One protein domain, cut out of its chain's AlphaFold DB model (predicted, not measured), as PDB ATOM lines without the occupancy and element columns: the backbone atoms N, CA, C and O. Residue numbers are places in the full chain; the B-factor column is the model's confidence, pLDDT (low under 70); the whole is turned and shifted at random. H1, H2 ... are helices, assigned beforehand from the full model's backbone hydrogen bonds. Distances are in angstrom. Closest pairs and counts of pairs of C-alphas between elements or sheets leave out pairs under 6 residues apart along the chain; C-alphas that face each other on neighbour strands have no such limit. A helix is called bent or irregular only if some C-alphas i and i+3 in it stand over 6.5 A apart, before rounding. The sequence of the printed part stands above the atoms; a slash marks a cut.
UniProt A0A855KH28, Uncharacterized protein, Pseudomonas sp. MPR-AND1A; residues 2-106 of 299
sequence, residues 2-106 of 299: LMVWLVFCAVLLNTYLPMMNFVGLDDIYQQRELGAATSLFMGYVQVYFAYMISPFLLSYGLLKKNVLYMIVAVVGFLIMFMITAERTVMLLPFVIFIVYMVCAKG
ATOM      1  N   LEU A   2      90.504 104.198 134.013       90.62
ATOM      2  CA  LEU A   2      90.691 105.077 135.182       90.62
ATOM      3  C   LEU A   2      92.123 105.629 135.328       90.62
ATOM      4  O   LEU A   2      92.292 106.817 135.541       90.62
ATOM      5  N   MET A   3      93.155 104.798 135.136       92.00
ATOM      6  CA  MET A   3      94.551 105.273 135.154       92.00
ATOM      7  C   MET A   3      94.832 106.311 134.058       92.00
ATOM      8  O   MET A   3      95.476 107.315 134.318       92.00
ATOM      9  N   VAL A   4      94.305 106.096 132.846       92.25
ATOM     10  CA  VAL A   4      94.449 107.047 131.728       92.25
ATOM     11  C   VAL A   4      93.757 108.367 132.067       92.25
ATOM     12  O   VAL A   4      94.326 109.427 131.839       92.25
ATOM     13  N   TRP A   5      92.573 108.300 132.682       94.69
ATOM     14  CA  TRP A   5      91.866 109.473 133.189       94.69
ATOM     15  C   TRP A   5      92.703 110.237 134.217       94.69
ATOM     16  O   TRP A   5      92.841 111.445 134.088       94.69
ATOM     17  N   LEU A   6      93.321 109.550 135.186       93.62
ATOM     18  CA  LEU A   6      94.171 110.190 136.200       93.62
ATOM     19  C   LEU A   6      95.387 110.882 135.579       93.62
ATOM     20  O   LEU A   6      95.691 112.013 135.947       93.62
ATOM     21  N   VAL A   7      96.047 110.240 134.611       94.19
ATOM     22  CA  VAL A   7      97.187 110.831 133.894       94.19
ATOM     23  C   VAL A   7      96.756 112.080 133.125       94.19
ATOM     24  O   VAL A   7      97.389 113.123 133.252       94.19
ATOM     25  N   PHE A   8      95.659 112.008 132.368       92.19
ATOM     26  CA  PHE A   8      95.164 113.145 131.584       92.19
ATOM     27  C   PHE A   8      94.713 114.290 132.494       92.19
ATOM     28  O   PHE A   8      95.034 115.444 132.228       92.19
ATOM     29  N   CYS A   9      94.036 113.966 133.597       92.62
ATOM     30  CA  CYS A   9      93.637 114.926 134.617       92.62
ATOM     31  C   CYS A   9      94.860 115.632 135.225       92.62
ATOM     32  O   CYS A   9      94.887 116.856 135.280       92.62
ATOM     33  N   ALA A  10      95.909 114.891 135.596       92.38
ATOM     34  CA  ALA A  10      97.136 115.474 136.138       92.38
ATOM     35  C   ALA A  10      97.828 116.422 135.142       92.38
ATOM     36  O   ALA A  10      98.251 117.510 135.528       92.38
ATOM     37  N   VAL A  11      97.898 116.048 133.859       92.62
ATOM     38  CA  VAL A  11      98.467 116.898 132.795       92.62
ATOM     39  C   VAL A  11      97.639 118.173 132.594       92.62
ATOM     40  O   VAL A  11      98.203 119.266 132.497       92.62
ATOM     41  N   LEU A  12      96.307 118.048 132.566       90.56
ATOM     42  CA  LEU A  12      95.378 119.175 132.432       90.56
ATOM     43  C   LEU A  12      95.489 120.143 133.604       90.56
ATOM     44  O   LEU A  12      95.653 121.340 133.379       90.56
ATOM     45  N   LEU A  13      95.460 119.628 134.833       89.94
ATOM     46  CA  LEU A  13      95.598 120.447 136.030       89.94
ATOM     47  C   LEU A  13      96.964 121.132 136.050       89.94
ATOM     48  O   LEU A  13      97.006 122.342 136.173       89.94
ATOM     49  N   ASN A  14      98.073 120.427 135.821       90.12
ATOM     50  CA  ASN A  14      99.398 121.057 135.844       90.12
ATOM     51  C   ASN A  14      99.543 122.216 134.836       90.12
ATOM     52  O   ASN A  14     100.261 123.177 135.092       90.12
ATOM     53  N   THR A  15      98.851 122.135 133.699       86.56
ATOM     54  CA  THR A  15      98.929 123.153 132.643       86.56
ATOM     55  C   THR A  15      97.965 124.317 132.885       86.56
ATOM     56  O   THR A  15      98.336 125.469 132.684       86.56
ATOM     57  N   TYR A  16      96.733 124.030 133.317       85.25
ATOM     58  CA  TYR A  16      95.641 125.007 133.339       85.25
ATOM     59  C   TYR A  16      95.179 125.420 134.739       85.25
ATOM     60  O   TYR A  16      94.367 126.336 134.824       85.25
ATOM     61  N   LEU A  17      95.693 124.832 135.834       82.38
ATOM     62  CA  LEU A  17      95.309 125.206 137.210       82.38
ATOM     63  C   LEU A  17      95.280 126.726 137.446       82.38
ATOM     64  O   LEU A  17      94.306 127.194 138.031       82.38
ATOM     65  N   PRO A  18      96.283 127.511 136.991       77.94
ATOM     66  CA  PRO A  18      96.300 128.955 137.230       77.94
ATOM     67  C   PRO A  18      95.196 129.711 136.480       77.94
ATOM     68  O   PRO A  18      94.842 130.818 136.865       77.94
ATOM     69  N   MET A  19      94.682 129.126 135.397       76.31
ATOM     70  CA  MET A  19      93.691 129.722 134.498       76.31
ATOM     71  C   MET A  19      92.276 129.196 134.767       76.31
ATOM     72  O   MET A  19      91.315 129.720 134.215       76.31
ATOM     73  N   MET A  20      92.125 128.146 135.581       77.38
ATOM     74  CA  MET A  20      90.831 127.536 135.873       77.38
ATOM     75  C   MET A  20      89.967 128.483 136.699       77.38
ATOM     76  O   MET A  20      90.261 128.757 137.861       77.38
ATOM     77  N   ASN A  21      88.851 128.917 136.122       73.88
ATOM     78  CA  ASN A  21      87.868 129.719 136.829       73.88
ATOM     79  C   ASN A  21      86.456 129.187 136.561       73.88
ATOM     80  O   ASN A  21      86.153 128.674 135.481       73.88
ATOM     81  N   PHE A  22      85.583 129.282 137.564       67.31
ATOM     82  CA  PHE A  22      84.168 128.982 137.393       67.31
ATOM     83  C   PHE A  22      83.476 130.234 136.861       67.31
ATOM     84  O   PHE A  22      82.975 131.070 137.611       67.31
ATOM     85  N   VAL A  23      83.538 130.391 135.545       61.69
ATOM     86  CA  VAL A  23      83.135 131.629 134.887       61.69
ATOM     87  C   VAL A  23      81.614 131.716 134.740       61.69
ATOM     88  O   VAL A  23      80.958 130.763 134.309       61.69
ATOM     89  N   GLY A  24      81.064 132.874 135.123       59.22
ATOM     90  CA  GLY A  24      79.672 133.261 134.885       59.22
ATOM     91  C   GLY A  24      79.370 133.476 133.396       59.22
ATOM     92  O   GLY A  24      80.216 133.261 132.537       59.22
ATOM     93  N   LEU A  25      78.145 133.879 133.054       53.31
ATOM     94  CA  LEU A  25      77.711 133.957 131.649       53.31
ATOM     95  C   LEU A  25      78.454 135.013 130.808       53.31
ATOM     96  O   LEU A  25      78.481 134.859 129.585       53.31
ATOM     97  N   ASP A  26      79.059 136.014 131.449       58.75
ATOM     98  CA  ASP A  26      79.574 137.217 130.790       58.75
ATOM     99  C   ASP A  26      81.041 137.086 130.321       58.75
ATOM    100  O   ASP A  26      81.364 137.544 129.227       58.75
ATOM    101  N   ASP A  27      81.899 136.341 131.035       69.25
ATOM    102  CA  ASP A  27      83.342 136.232 130.708       69.25
ATOM    103  C   ASP A  27      83.723 134.950 129.935       69.25
ATOM    104  O   ASP A  27      84.896 134.588 129.811       69.25
ATOM    105  N   ILE A  28      82.738 134.230 129.381       72.38
ATOM    106  CA  ILE A  28      82.952 132.935 128.699       72.38
ATOM    107  C   ILE A  28      83.943 133.049 127.532       72.38
ATOM    108  O   ILE A  28      84.697 132.111 127.276       72.38
ATOM    109  N   TYR A  29      83.938 134.169 126.807       71.94
ATOM    110  CA  TYR A  29      84.829 134.360 125.661       71.94
ATOM    111  C   TYR A  29      86.289 134.534 126.088       71.94
ATOM    112  O   TYR A  29      87.154 133.874 125.521       71.94
ATOM    113  N   GLN A  30      86.554 135.311 127.141       75.31
ATOM    114  CA  GLN A  30      87.907 135.465 127.689       75.31
ATOM    115  C   GLN A  30      88.432 134.134 128.235       75.31
ATOM    116  O   GLN A  30      89.563 133.739 127.959       75.31
ATOM    117  N   GLN A  31      87.577 133.381 128.934       77.25
ATOM    118  CA  GLN A  31      87.952 132.063 129.444       77.25
ATOM    119  C   GLN A  31      88.253 131.062 128.325       77.25
ATOM    120  O   GLN A  31      89.128 130.217 128.479       77.25
ATOM    121  N   ARG A  32      87.564 131.152 127.182       75.81
ATOM    122  CA  ARG A  32      87.845 130.307 126.009       75.81
ATOM    123  C   ARG A  32      89.194 130.601 125.380       75.81
ATOM    124  O   ARG A  32      89.853 129.668 124.932       75.81
ATOM    125  N   GLU A  33      89.593 131.866 125.344       78.12
ATOM    126  CA  GLU A  33      90.913 132.254 124.847       78.12
ATOM    127  C   GLU A  33      92.019 131.776 125.790       78.12
ATOM    128  O   GLU A  33      92.989 131.174 125.333       78.12
ATOM    129  N   LEU A  34      91.839 131.936 127.105       77.44
ATOM    130  CA  LEU A  34      92.779 131.429 128.117       77.44
ATOM    131  C   LEU A  34      92.845 129.892 128.138       77.44
ATOM    132  O   LEU A  34      93.910 129.305 128.316       77.44
ATOM    133  N   GLY A  35      91.705 129.237 127.933       76.62
ATOM    134  CA  GLY A  35      91.562 127.786 127.871       76.62
ATOM    135  C   GLY A  35      91.998 127.148 126.555       76.62
ATOM    136  O   GLY A  35      91.966 125.916 126.438       76.62
ATOM    137  N   ALA A  36      92.384 127.956 125.563       79.81
ATOM    138  CA  ALA A  36      92.792 127.467 124.259       79.81
ATOM    139  C   ALA A  36      93.990 126.513 124.379       79.81
ATOM    140  O   ALA A  36      94.871 126.645 125.238       79.81
ATOM    141  N   ALA A  37      94.015 125.503 123.512       80.50
ATOM    142  CA  ALA A  37      95.088 124.524 123.494       80.50
ATOM    143  C   ALA A  37      96.428 125.202 123.164       80.50
ATOM    144  O   ALA A  37      96.609 125.733 122.072       80.50
ATOM    145  N   THR A  38      97.386 125.135 124.092       78.44
ATOM    146  CA  THR A  38      98.733 125.715 123.918       78.44
ATOM    147  C   THR A  38      99.574 124.968 122.882       78.44
ATOM    148  O   THR A  38     100.517 125.513 122.317       78.44
ATOM    149  N   SER A  39      99.242 123.703 122.625       85.38
ATOM    150  CA  SER A  39      99.881 122.852 121.624       85.38
ATOM    151  C   SER A  39      98.881 121.850 121.050       85.38
ATOM    152  O   SER A  39      97.867 121.536 121.680       85.38
ATOM    153  N   LEU A  40      99.199 121.279 119.882       82.38
ATOM    154  CA  LEU A  40      98.418 120.195 119.272       82.38
ATOM    155  C   LEU A  40      98.185 119.037 120.252       82.38
ATOM    156  O   LEU A  40      97.063 118.553 120.378       82.38
ATOM    157  N   PHE A  41      99.227 118.630 120.984       86.88
ATOM    158  CA  PHE A  41      99.133 117.575 121.993       86.88
ATOM    159  C   PHE A  41      98.106 117.919 123.075       86.88
ATOM    160  O   PHE A  41      97.254 117.091 123.400       86.88
ATOM    161  N   MET A  42      98.137 119.154 123.583       87.75
ATOM    162  CA  MET A  42      97.203 119.590 124.616       87.75
ATOM    163  C   MET A  42      95.758 119.622 124.112       87.75
ATOM    164  O   MET A  42      94.848 119.219 124.837       87.75
ATOM    165  N   GLY A  43      95.557 120.006 122.849       86.44
ATOM    166  CA  GLY A  43      94.250 119.945 122.195       86.44
ATOM    167  C   GLY A  43      93.690 118.522 122.158       86.44
ATOM    168  O   GLY A  43      92.545 118.299 122.546       86.44
ATOM    169  N   TYR A  44      94.508 117.530 121.790       89.31
ATOM    170  CA  TYR A  44      94.086 116.126 121.842       89.31
ATOM    171  C   TYR A  44      93.766 115.669 123.270       89.31
ATOM    172  O   TYR A  44      92.749 115.008 123.477       89.31
ATOM    173  N   VAL A  45      94.580 116.034 124.266       91.81
ATOM    174  CA  VAL A  45      94.318 115.686 125.676       91.81
ATOM    175  C   VAL A  45      92.974 116.251 126.141       91.81
ATOM    176  O   VAL A  45      92.173 115.501 126.702       91.81
ATOM    177  N   GLN A  46      92.697 117.530 125.865       91.50
ATOM    178  CA  GLN A  46      91.425 118.182 126.192       91.50
ATOM    179  C   GLN A  46      90.234 117.453 125.544       91.50
ATOM    180  O   GLN A  46      89.291 117.059 126.239       91.50
ATOM    181  N   VAL A  47      90.291 117.216 124.228       91.19
ATOM    182  CA  VAL A  47      89.183 116.593 123.488       91.19
ATOM    183  C   VAL A  47      88.968 115.141 123.925       91.19
ATOM    184  O   VAL A  47      87.840 114.762 124.239       91.19
ATOM    185  N   TYR A  48      90.020 114.323 124.032       92.81
ATOM    186  CA  TYR A  48      89.875 112.934 124.481       92.81
ATOM    187  C   TYR A  48      89.366 112.834 125.918       92.81
ATOM    188  O   TYR A  48      88.555 111.957 126.227       92.81
ATOM    189  N   PHE A  49      89.810 113.718 126.810       94.06
ATOM    190  CA  PHE A  49      89.359 113.697 128.195       94.06
ATOM    191  C   PHE A  49      87.863 114.032 128.316       94.06
ATOM    192  O   PHE A  49      87.140 113.314 129.019       94.06
ATOM    193  N   ALA A  50      87.383 115.044 127.583       92.69
ATOM    194  CA  ALA A  50      85.983 115.477 127.590       92.69
ATOM    195  C   ALA A  50      85.039 114.555 126.796       92.69
ATOM    196  O   ALA A  50      83.958 114.224 127.278       92.69
ATOM    197  N   TYR A  51      85.430 114.125 125.594       91.56
ATOM    198  CA  TYR A  51      84.529 113.475 124.631       91.56
ATOM    199  C   TYR A  51      84.702 111.952 124.534       91.56
ATOM    200  O   TYR A  51      83.872 111.284 123.919       91.56
ATOM    201  N   MET A  52      85.723 111.373 125.176       92.56
ATOM    202  CA  MET A  52      85.984 109.930 125.107       92.56
ATOM    203  C   MET A  52      86.167 109.281 126.485       92.56
ATOM    204  O   MET A  52      85.410 108.379 126.844       92.56
ATOM    205  N   ILE A  53      87.140 109.730 127.285       94.00
ATOM    206  CA  ILE A  53      87.498 109.066 128.549       94.00
ATOM    207  C   ILE A  53      86.419 109.284 129.618       94.00
ATOM    208  O   ILE A  53      85.968 108.313 130.232       94.00
ATOM    209  N   SER A  54      85.983 110.528 129.845       94.75
ATOM    210  CA  SER A  54      84.941 110.824 130.845       94.75
ATOM    211  C   SER A  54      83.582 110.200 130.477       94.75
ATOM    212  O   SER A  54      82.999 109.528 131.332       94.75
ATOM    213  N   PRO A  55      83.111 110.273 129.214       95.00
ATOM    214  CA  PRO A  55      81.932 109.536 128.755       95.00
ATOM    215  C   PRO A  55      82.046 108.021 128.950       95.00
ATOM    216  O   PRO A  55      81.114 107.409 129.471       95.00
ATOM    217  N   PHE A  56      83.198 107.416 128.624       94.62
ATOM    218  CA  PHE A  56      83.438 105.989 128.874       94.62
ATOM    219  C   PHE A  56      83.238 105.645 130.352       94.62
ATOM    220  O   PHE A  56      82.540 104.680 130.670       94.62
ATOM    221  N   LEU A  57      83.858 106.407 131.261       95.00
ATOM    222  CA  LEU A  57      83.778 106.148 132.700       95.00
ATOM    223  C   LEU A  57      82.357 106.330 133.232       95.00
ATOM    224  O   LEU A  57      81.920 105.507 134.038       95.00
ATOM    225  N   LEU A  58      81.627 107.339 132.753       96.81
ATOM    226  CA  LEU A  58      80.242 107.570 133.154       96.81
ATOM    227  C   LEU A  58      79.340 106.416 132.704       96.81
ATOM    228  O   LEU A  58      78.664 105.803 133.531       96.81
ATOM    229  N   SER A  59      79.384 106.059 131.420       95.12
ATOM    230  CA  SER A  59      78.604 104.949 130.864       95.12
ATOM    231  C   SER A  59      78.971 103.606 131.496       95.12
ATOM    232  O   SER A  59      78.095 102.781 131.762       95.12
ATOM    233  N   TYR A  60      80.255 103.368 131.774       94.44
ATOM    234  CA  TYR A  60      80.711 102.157 132.457       94.44
ATOM    235  C   TYR A  60      80.270 102.122 133.928       94.44
ATOM    236  O   TYR A  60      79.825 101.082 134.417       94.44
ATOM    237  N   GLY A  61      80.351 103.258 134.627       93.88
ATOM    238  CA  GLY A  61      79.863 103.423 135.995       93.88
ATOM    239  C   GLY A  61      78.363 103.157 136.100       93.88
ATOM    240  O   GLY A  61      77.944 102.423 136.993       93.88
ATOM    241  N   LEU A  62      77.577 103.648 135.137       94.88
ATOM    242  CA  LEU A  62      76.144 103.371 135.025       94.88
ATOM    243  C   LEU A  62      75.855 101.889 134.745       94.88
ATOM    244  O   LEU A  62      74.983 101.302 135.389       94.88
ATOM    245  N   LEU A  63      76.630 101.254 133.856       93.94
ATOM    246  CA  LEU A  63      76.517  99.821 133.558       93.94
ATOM    247  C   LEU A  63      76.802  98.942 134.783       93.94
ATOM    248  O   LEU A  63      76.083  97.977 135.040       93.94
ATOM    249  N   LYS A  64      77.853  99.266 135.541       92.94
ATOM    250  CA  LYS A  64      78.271  98.513 136.734       92.94
ATOM    251  C   LYS A  64      77.627  99.003 138.033       92.94
ATOM    252  O   LYS A  64      77.932  98.443 139.082       92.94
ATOM    253  N   LYS A  65      76.763 100.024 137.975       92.56
ATOM    254  CA  LYS A  65      76.165 100.711 139.137       92.56
ATOM    255  C   LYS A  65      77.203 101.177 140.169       92.56
ATOM    256  O   LYS A  65      76.933 101.205 141.366       92.56
ATOM    257  N   ASN A  66      78.404 101.525 139.717       93.94
ATOM    258  CA  ASN A  66      79.494 101.926 140.595       93.94
ATOM    259  C   ASN A  66      79.582 103.457 140.658       93.94
ATOM    260  O   ASN A  66      79.980 104.117 139.695       93.94
ATOM    261  N   VAL A  67      79.216 103.996 141.822       94.50
ATOM    262  CA  VAL A  67      79.119 105.436 142.095       94.50
ATOM    263  C   VAL A  67      80.461 106.149 141.973       94.50
ATOM    264  O   VAL A  67      80.497 107.272 141.480       94.50
ATOM    265  N   LEU A  68      81.571 105.488 142.314       94.69
ATOM    266  CA  LEU A  68      82.899 106.092 142.220       94.69
ATOM    267  C   LEU A  68      83.234 106.485 140.776       94.69
ATOM    268  O   LEU A  68      83.653 107.610 140.530       94.69
ATOM    269  N   TYR A  69      82.994 105.594 139.809       94.31
ATOM    270  CA  TYR A  69      83.246 105.899 138.394       94.31
ATOM    271  C   TYR A  69      82.340 107.014 137.867       94.31
ATOM    272  O   TYR A  69      82.787 107.820 137.054       94.31
ATOM    273  N   MET A  70      81.095 107.088 138.347       95.25
ATOM    274  CA  MET A  70      80.166 108.158 137.973       95.25
ATOM    275  C   MET A  70      80.637 109.514 138.510       95.25
ATOM    276  O   MET A  70      80.705 110.473 137.745       95.25
ATOM    277  N   ILE A  71      81.031 109.585 139.788       95.81
ATOM    278  CA  ILE A  71      81.551 110.816 140.403       95.81
ATOM    279  C   ILE A  71      82.829 111.269 139.695       95.81
ATOM    280  O   ILE A  71      82.922 112.427 139.296       95.81
ATOM    281  N   VAL A  72      83.788 110.361 139.480       95.81
ATOM    282  CA  VAL A  72      85.047 110.677 138.783       95.81
ATOM    283  C   VAL A  72      84.779 111.230 137.381       95.81
ATOM    284  O   VAL A  72      85.389 112.219 136.982       95.81
ATOM    285  N   ALA A  73      83.835 110.645 136.642       95.19
ATOM    286  CA  ALA A  73      83.478 111.139 135.319       95.19
ATOM    287  C   ALA A  73      82.852 112.543 135.360       95.19
ATOM    288  O   ALA A  73      83.242 113.400 134.569       95.19
ATOM    289  N   VAL A  74      81.926 112.798 136.293       96.19
ATOM    290  CA  VAL A  74      81.304 114.123 136.482       96.19
ATOM    291  C   VAL A  74      82.355 115.176 136.835       96.19
ATOM    292  O   VAL A  74      82.356 116.250 136.239       96.19
ATOM    293  N   VAL A  75      83.296 114.852 137.725       95.31
ATOM    294  CA  VAL A  75      84.435 115.727 138.038       95.31
ATOM    295  C   VAL A  75      85.269 116.011 136.785       95.31
ATOM    296  O   VAL A  75      85.662 117.153 136.564       95.31
ATOM    297  N   GLY A  76      85.476 115.016 135.918       94.50
ATOM    298  CA  GLY A  76      86.161 115.204 134.635       94.50
ATOM    299  C   GLY A  76      85.476 116.232 133.729       94.50
ATOM    300  O   GLY A  76      86.142 117.120 133.195       94.50
ATOM    301  N   PHE A  77      84.148 116.174 133.606       94.75
ATOM    302  CA  PHE A  77      83.386 117.172 132.844       94.75
ATOM    303  C   PHE A  77      83.471 118.573 133.463       94.75
ATOM    304  O   PHE A  77      83.604 119.550 132.727       94.75
ATOM    305  N   LEU A  78      83.439 118.680 134.795       93.00
ATOM    306  CA  LEU A  78      83.567 119.965 135.492       93.00
ATOM    307  C   LEU A  78      84.946 120.596 135.283       93.00
ATOM    308  O   LEU A  78      85.020 121.777 134.955       93.00
ATOM    309  N   ILE A  79      86.025 119.815 135.398       92.44
ATOM    310  CA  ILE A  79      87.389 120.292 135.124       92.44
ATOM    311  C   ILE A  79      87.474 120.833 133.695       92.44
ATOM    312  O   ILE A  79      87.962 121.938 133.476       92.44
ATOM    313  N   MET A  80      86.939 120.095 132.721       92.12
ATOM    314  CA  MET A  80      86.954 120.544 131.330       92.12
ATOM    315  C   MET A  80      86.119 121.788 131.087       92.12
ATOM    316  O   MET A  80      86.523 122.632 130.289       92.12
ATOM    317  N   PHE A  81      84.987 121.931 131.771       90.94
ATOM    318  CA  PHE A  81      84.204 123.157 131.715       90.94
ATOM    319  C   PHE A  81      84.980 124.350 132.288       90.94
ATOM    320  O   PHE A  81      84.997 125.404 131.662       90.94
ATOM    321  N   MET A  82      85.681 124.184 133.414       88.00
ATOM    322  CA  MET A  82      86.509 125.248 134.001       88.00
ATOM    323  C   MET A  82      87.689 125.652 133.106       88.00
ATOM    324  O   MET A  82      88.123 126.798 133.149       88.00
ATOM    325  N   ILE A  83      88.204 124.727 132.291       87.75
ATOM    326  CA  ILE A  83      89.275 125.017 131.329       87.75
ATOM    327  C   ILE A  83      88.705 125.685 130.074       87.75
ATOM    328  O   ILE A  83      89.151 126.756 129.697       87.75
ATOM    329  N   THR A  84      87.717 125.070 129.423       85.12
ATOM    330  CA  THR A  84      87.285 125.447 128.060       85.12
ATOM    331  C   THR A  84      86.076 126.382 128.014       85.12
ATOM    332  O   THR A  84      85.752 126.913 126.954       85.12
ATOM    333  N   ALA A  85      85.345 126.540 129.121       85.06
ATOM    334  CA  ALA A  85      84.044 127.214 129.181       85.06
ATOM    335  C   ALA A  85      83.056 126.755 128.075       85.06
ATOM    336  O   ALA A  85      82.211 127.508 127.564       85.06
ATOM    337  N   GLU A  86      83.148 125.484 127.668       83.31
ATOM    338  CA  GLU A  86      82.215 124.865 126.731       83.31
ATOM    339  C   GLU A  86      80.952 124.392 127.456       83.31
ATOM    340  O   GLU A  86      80.938 123.372 128.146       83.31
ATOM    341  N   ARG A  87      79.839 125.105 127.240       83.12
ATOM    342  CA  ARG A  87      78.525 124.754 127.813       83.12
ATOM    343  C   ARG A  87      78.085 123.335 127.443       83.12
ATOM    344  O   ARG A  87      77.464 122.654 128.251       83.12
ATOM    345  N   THR A  88      78.430 122.877 126.241       85.00
ATOM    346  CA  THR A  88      78.139 121.512 125.797       85.00
ATOM    347  C   THR A  88      78.793 120.485 126.715       85.00
ATOM    348  O   THR A  88      78.112 119.564 127.155       85.00
ATOM    349  N   VAL A  89      80.070 120.668 127.071       89.12
ATOM    350  CA  VAL A  89      80.818 119.731 127.926       89.12
ATOM    351  C   VAL A  89      80.203 119.627 129.321       89.12
ATOM    352  O   VAL A  89      80.105 118.529 129.864       89.12
ATOM    353  N   MET A  90      79.702 120.737 129.868       90.56
ATOM    354  CA  MET A  90      78.971 120.743 131.141       90.56
ATOM    355  C   MET A  90      77.647 119.964 131.071       90.56
ATOM    356  O   MET A  90      77.248 119.328 132.046       90.56
ATOM    357  N   LEU A  91      76.961 119.996 129.924       91.69
ATOM    358  CA  LEU A  91      75.681 119.310 129.724       91.69
ATOM    359  C   LEU A  91      75.837 117.822 129.375       91.69
ATOM    360  O   LEU A  91      74.928 117.036 129.656       91.69
ATOM    361  N   LEU A  92      76.980 117.410 128.812       93.44
ATOM    362  CA  LEU A  92      77.261 116.018 128.439       93.44
ATOM    363  C   LEU A  92      76.944 114.978 129.529       93.44
ATOM    364  O   LEU A  92      76.275 114.003 129.183       93.44
ATOM    365  N   PRO A  93      77.337 115.119 130.813       95.94
ATOM    366  CA  PRO A  93      77.036 114.098 131.819       95.94
ATOM    367  C   PRO A  93      75.532 113.855 131.995       95.94
ATOM    368  O   PRO A  93      75.104 112.706 132.120       95.94
ATOM    369  N   PHE A  94      74.716 114.910 131.940       95.88
ATOM    370  CA  PHE A  94      73.260 114.799 132.041       95.88
ATOM    371  C   PHE A  94      72.671 114.100 130.817       95.88
ATOM    372  O   PHE A  94      71.829 113.211 130.952       95.88
ATOM    373  N   VAL A  95      73.143 114.459 129.622       94.12
ATOM    374  CA  VAL A  95      72.648 113.857 128.382       94.12
ATOM    375  C   VAL A  95      73.057 112.388 128.283       94.12
ATOM    376  O   VAL A  95      72.214 111.547 127.982       94.12
ATOM    377  N   ILE A  96      74.303 112.044 128.622       96.31
ATOM    378  CA  ILE A  96      74.784 110.653 128.665       96.31
ATOM    379  C   ILE A  96      73.947 109.830 129.649       96.31
ATOM    380  O   ILE A  96      73.545 108.711 129.320       96.31
ATOM    381  N   PHE A  97      73.632 110.381 130.825       96.56
ATOM    382  CA  PHE A  97      72.761 109.728 131.800       96.56
ATOM    383  C   PHE A  97      71.355 109.465 131.237       96.56
ATOM    384  O   PHE A  97      70.860 108.339 131.323       96.56
ATOM    385  N   ILE A  98      70.727 110.469 130.614       94.50
ATOM    386  CA  ILE A  98      69.398 110.334 129.992       94.50
ATOM    387  C   ILE A  98      69.428 109.280 128.880       94.50
ATOM    388  O   ILE A  98      68.605 108.363 128.883       94.50
ATOM    389  N   VAL A  99      70.399 109.358 127.967       93.75
ATOM    390  CA  VAL A  99      70.563 108.408 126.854       93.75
ATOM    391  C   VAL A  99      70.768 106.987 127.375       93.75
ATOM    392  O   VAL A  99      70.143 106.051 126.868       93.75
ATOM    393  N   TYR A 100      71.582 106.812 128.421       95.00
ATOM    394  CA  TYR A 100      71.769 105.516 129.066       95.00
ATOM    395  C   TYR A 100      70.450 104.981 129.636       95.00
ATOM    396  O   TYR A 100      70.102 103.833 129.371       95.00
ATOM    397  N   MET A 101      69.686 105.800 130.366       93.50
ATOM    398  CA  MET A 101      68.409 105.392 130.965       93.50
ATOM    399  C   MET A 101      67.360 105.020 129.910       93.50
ATOM    400  O   MET A 101      66.658 104.020 130.073       93.50
ATOM    401  N   VAL A 102      67.277 105.779 128.813       91.62
ATOM    402  CA  VAL A 102      66.402 105.481 127.665       91.62
ATOM    403  C   VAL A 102      66.776 104.131 127.051       91.62
ATOM    404  O   VAL A 102      65.913 103.271 126.856       91.62
ATOM    405  N   CYS A 103      68.068 103.899 126.810       90.31
ATOM    406  CA  CYS A 103      68.540 102.644 126.229       90.31
ATOM    407  C   CYS A 103      68.380 101.454 127.185       90.31
ATOM    408  O   CYS A 103      67.978 100.375 126.753       90.31
ATOM    409  N   ALA A 104      68.651 101.641 128.479       89.38
ATOM    410  CA  ALA A 104      68.532 100.602 129.499       89.38
ATOM    411  C   ALA A 104      67.076 100.157 129.710       89.38
ATOM    412  O   ALA A 104      66.831  98.983 129.980       89.38
ATOM    413  N   LYS A 105      66.108 101.066 129.531       88.75
ATOM    414  CA  LYS A 105      64.667 100.756 129.552       88.75
ATOM    415  C   LYS A 105      64.141 100.156 128.240       88.75
ATOM    416  O   LYS A 105      62.946  99.906 128.133       88.75
ATOM    417  N   GLY A 106      64.992  99.953 127.231       83.56
ATOM    418  CA  GLY A 106      64.569  99.430 125.929       83.56
ATOM    419  C   GLY A 106      63.743 100.417 125.095       83.56
ATOM    420  O   GLY A 106      63.120 100.022 124.113       83.56
TER     421      GLY A 106
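AT A GLANCE: This is residues 2 to 106 of the 299 residues of an uncharacterized protein of Pseudomonas sp. MPR-AND1A (UniProt A0A855KH28). Helix H4 runs through the middle of an all-helix domain, side by side with H3b and H5 in an up-and-down bundle of three, each running against the one before it. H3a packs on H4 with its residues 46 to 50, H1 runs along the outside of H3a and H4, and the short H2 lies across the end of H4 at Thr 84. The printed part has 105 residues with five named helices, H1 to H5, and no named strand. It is compact, with a radius of gyration of the C-alphas of 14.1 A and spans of 42 by 31 by 21 A.

IN THESE COORDINATES: H1, residues 2 to 19, starts at C-alpha 2 (90.691, 105.077, 135.182) and measures 24.8 A; it is irregular, C-alphas 15 and 18 being 7.8 A apart, with a kink of 44 degrees near residue 13. H2 is residues 28 to 34, 10.0 A. H3, residues 40 to 64, was assigned as one helix by its hydrogen bonds but is bent, C-alphas 51 and 54 being 6.8 A apart; its arms are H3a, residues 40 to 51, 16.3 A, and H3b, residues 54 to 64, 15.2 A. H4 is residues 67 to 84, 25.8 A. H5, residues 87 to 104, 26.2 A, ends at C-alpha 104 (68.532, 100.602, 129.499); it is only just irregular, C-alphas 90 and 93 being 7.0 A apart.

HOW THE PARTS SIT: The hub, H4, forms helical hairpins with H3b (C-alphas of Ser 54 and Ala 73 closest, 4.7 A; shallow tilt of 15 degrees) and H5 (Phe 81 and Met 90, 5.8 A; 29 degrees). H1 touches H3a at Phe 8 and Val 45, whose C-alphas, the closest, are 6.5 A apart. H2 touches H4 about perpendicular, at 85 degrees, the closest C-alphas being those of Arg 32 and Thr 84, 5.3 A. H1 and H5 are apart. Every O i to N i+4 pair is within hydrogen-bond range in H2, H3a, H3b and H4, and 12 of 14 in each of H1 and H5.

THE WHOLE: The C-alphas farthest apart, those of Pro 18 and Gly 106, are 44.8 A apart. The printed part has no cut and no long link. Residues 22 to 27 have pLDDT under 70.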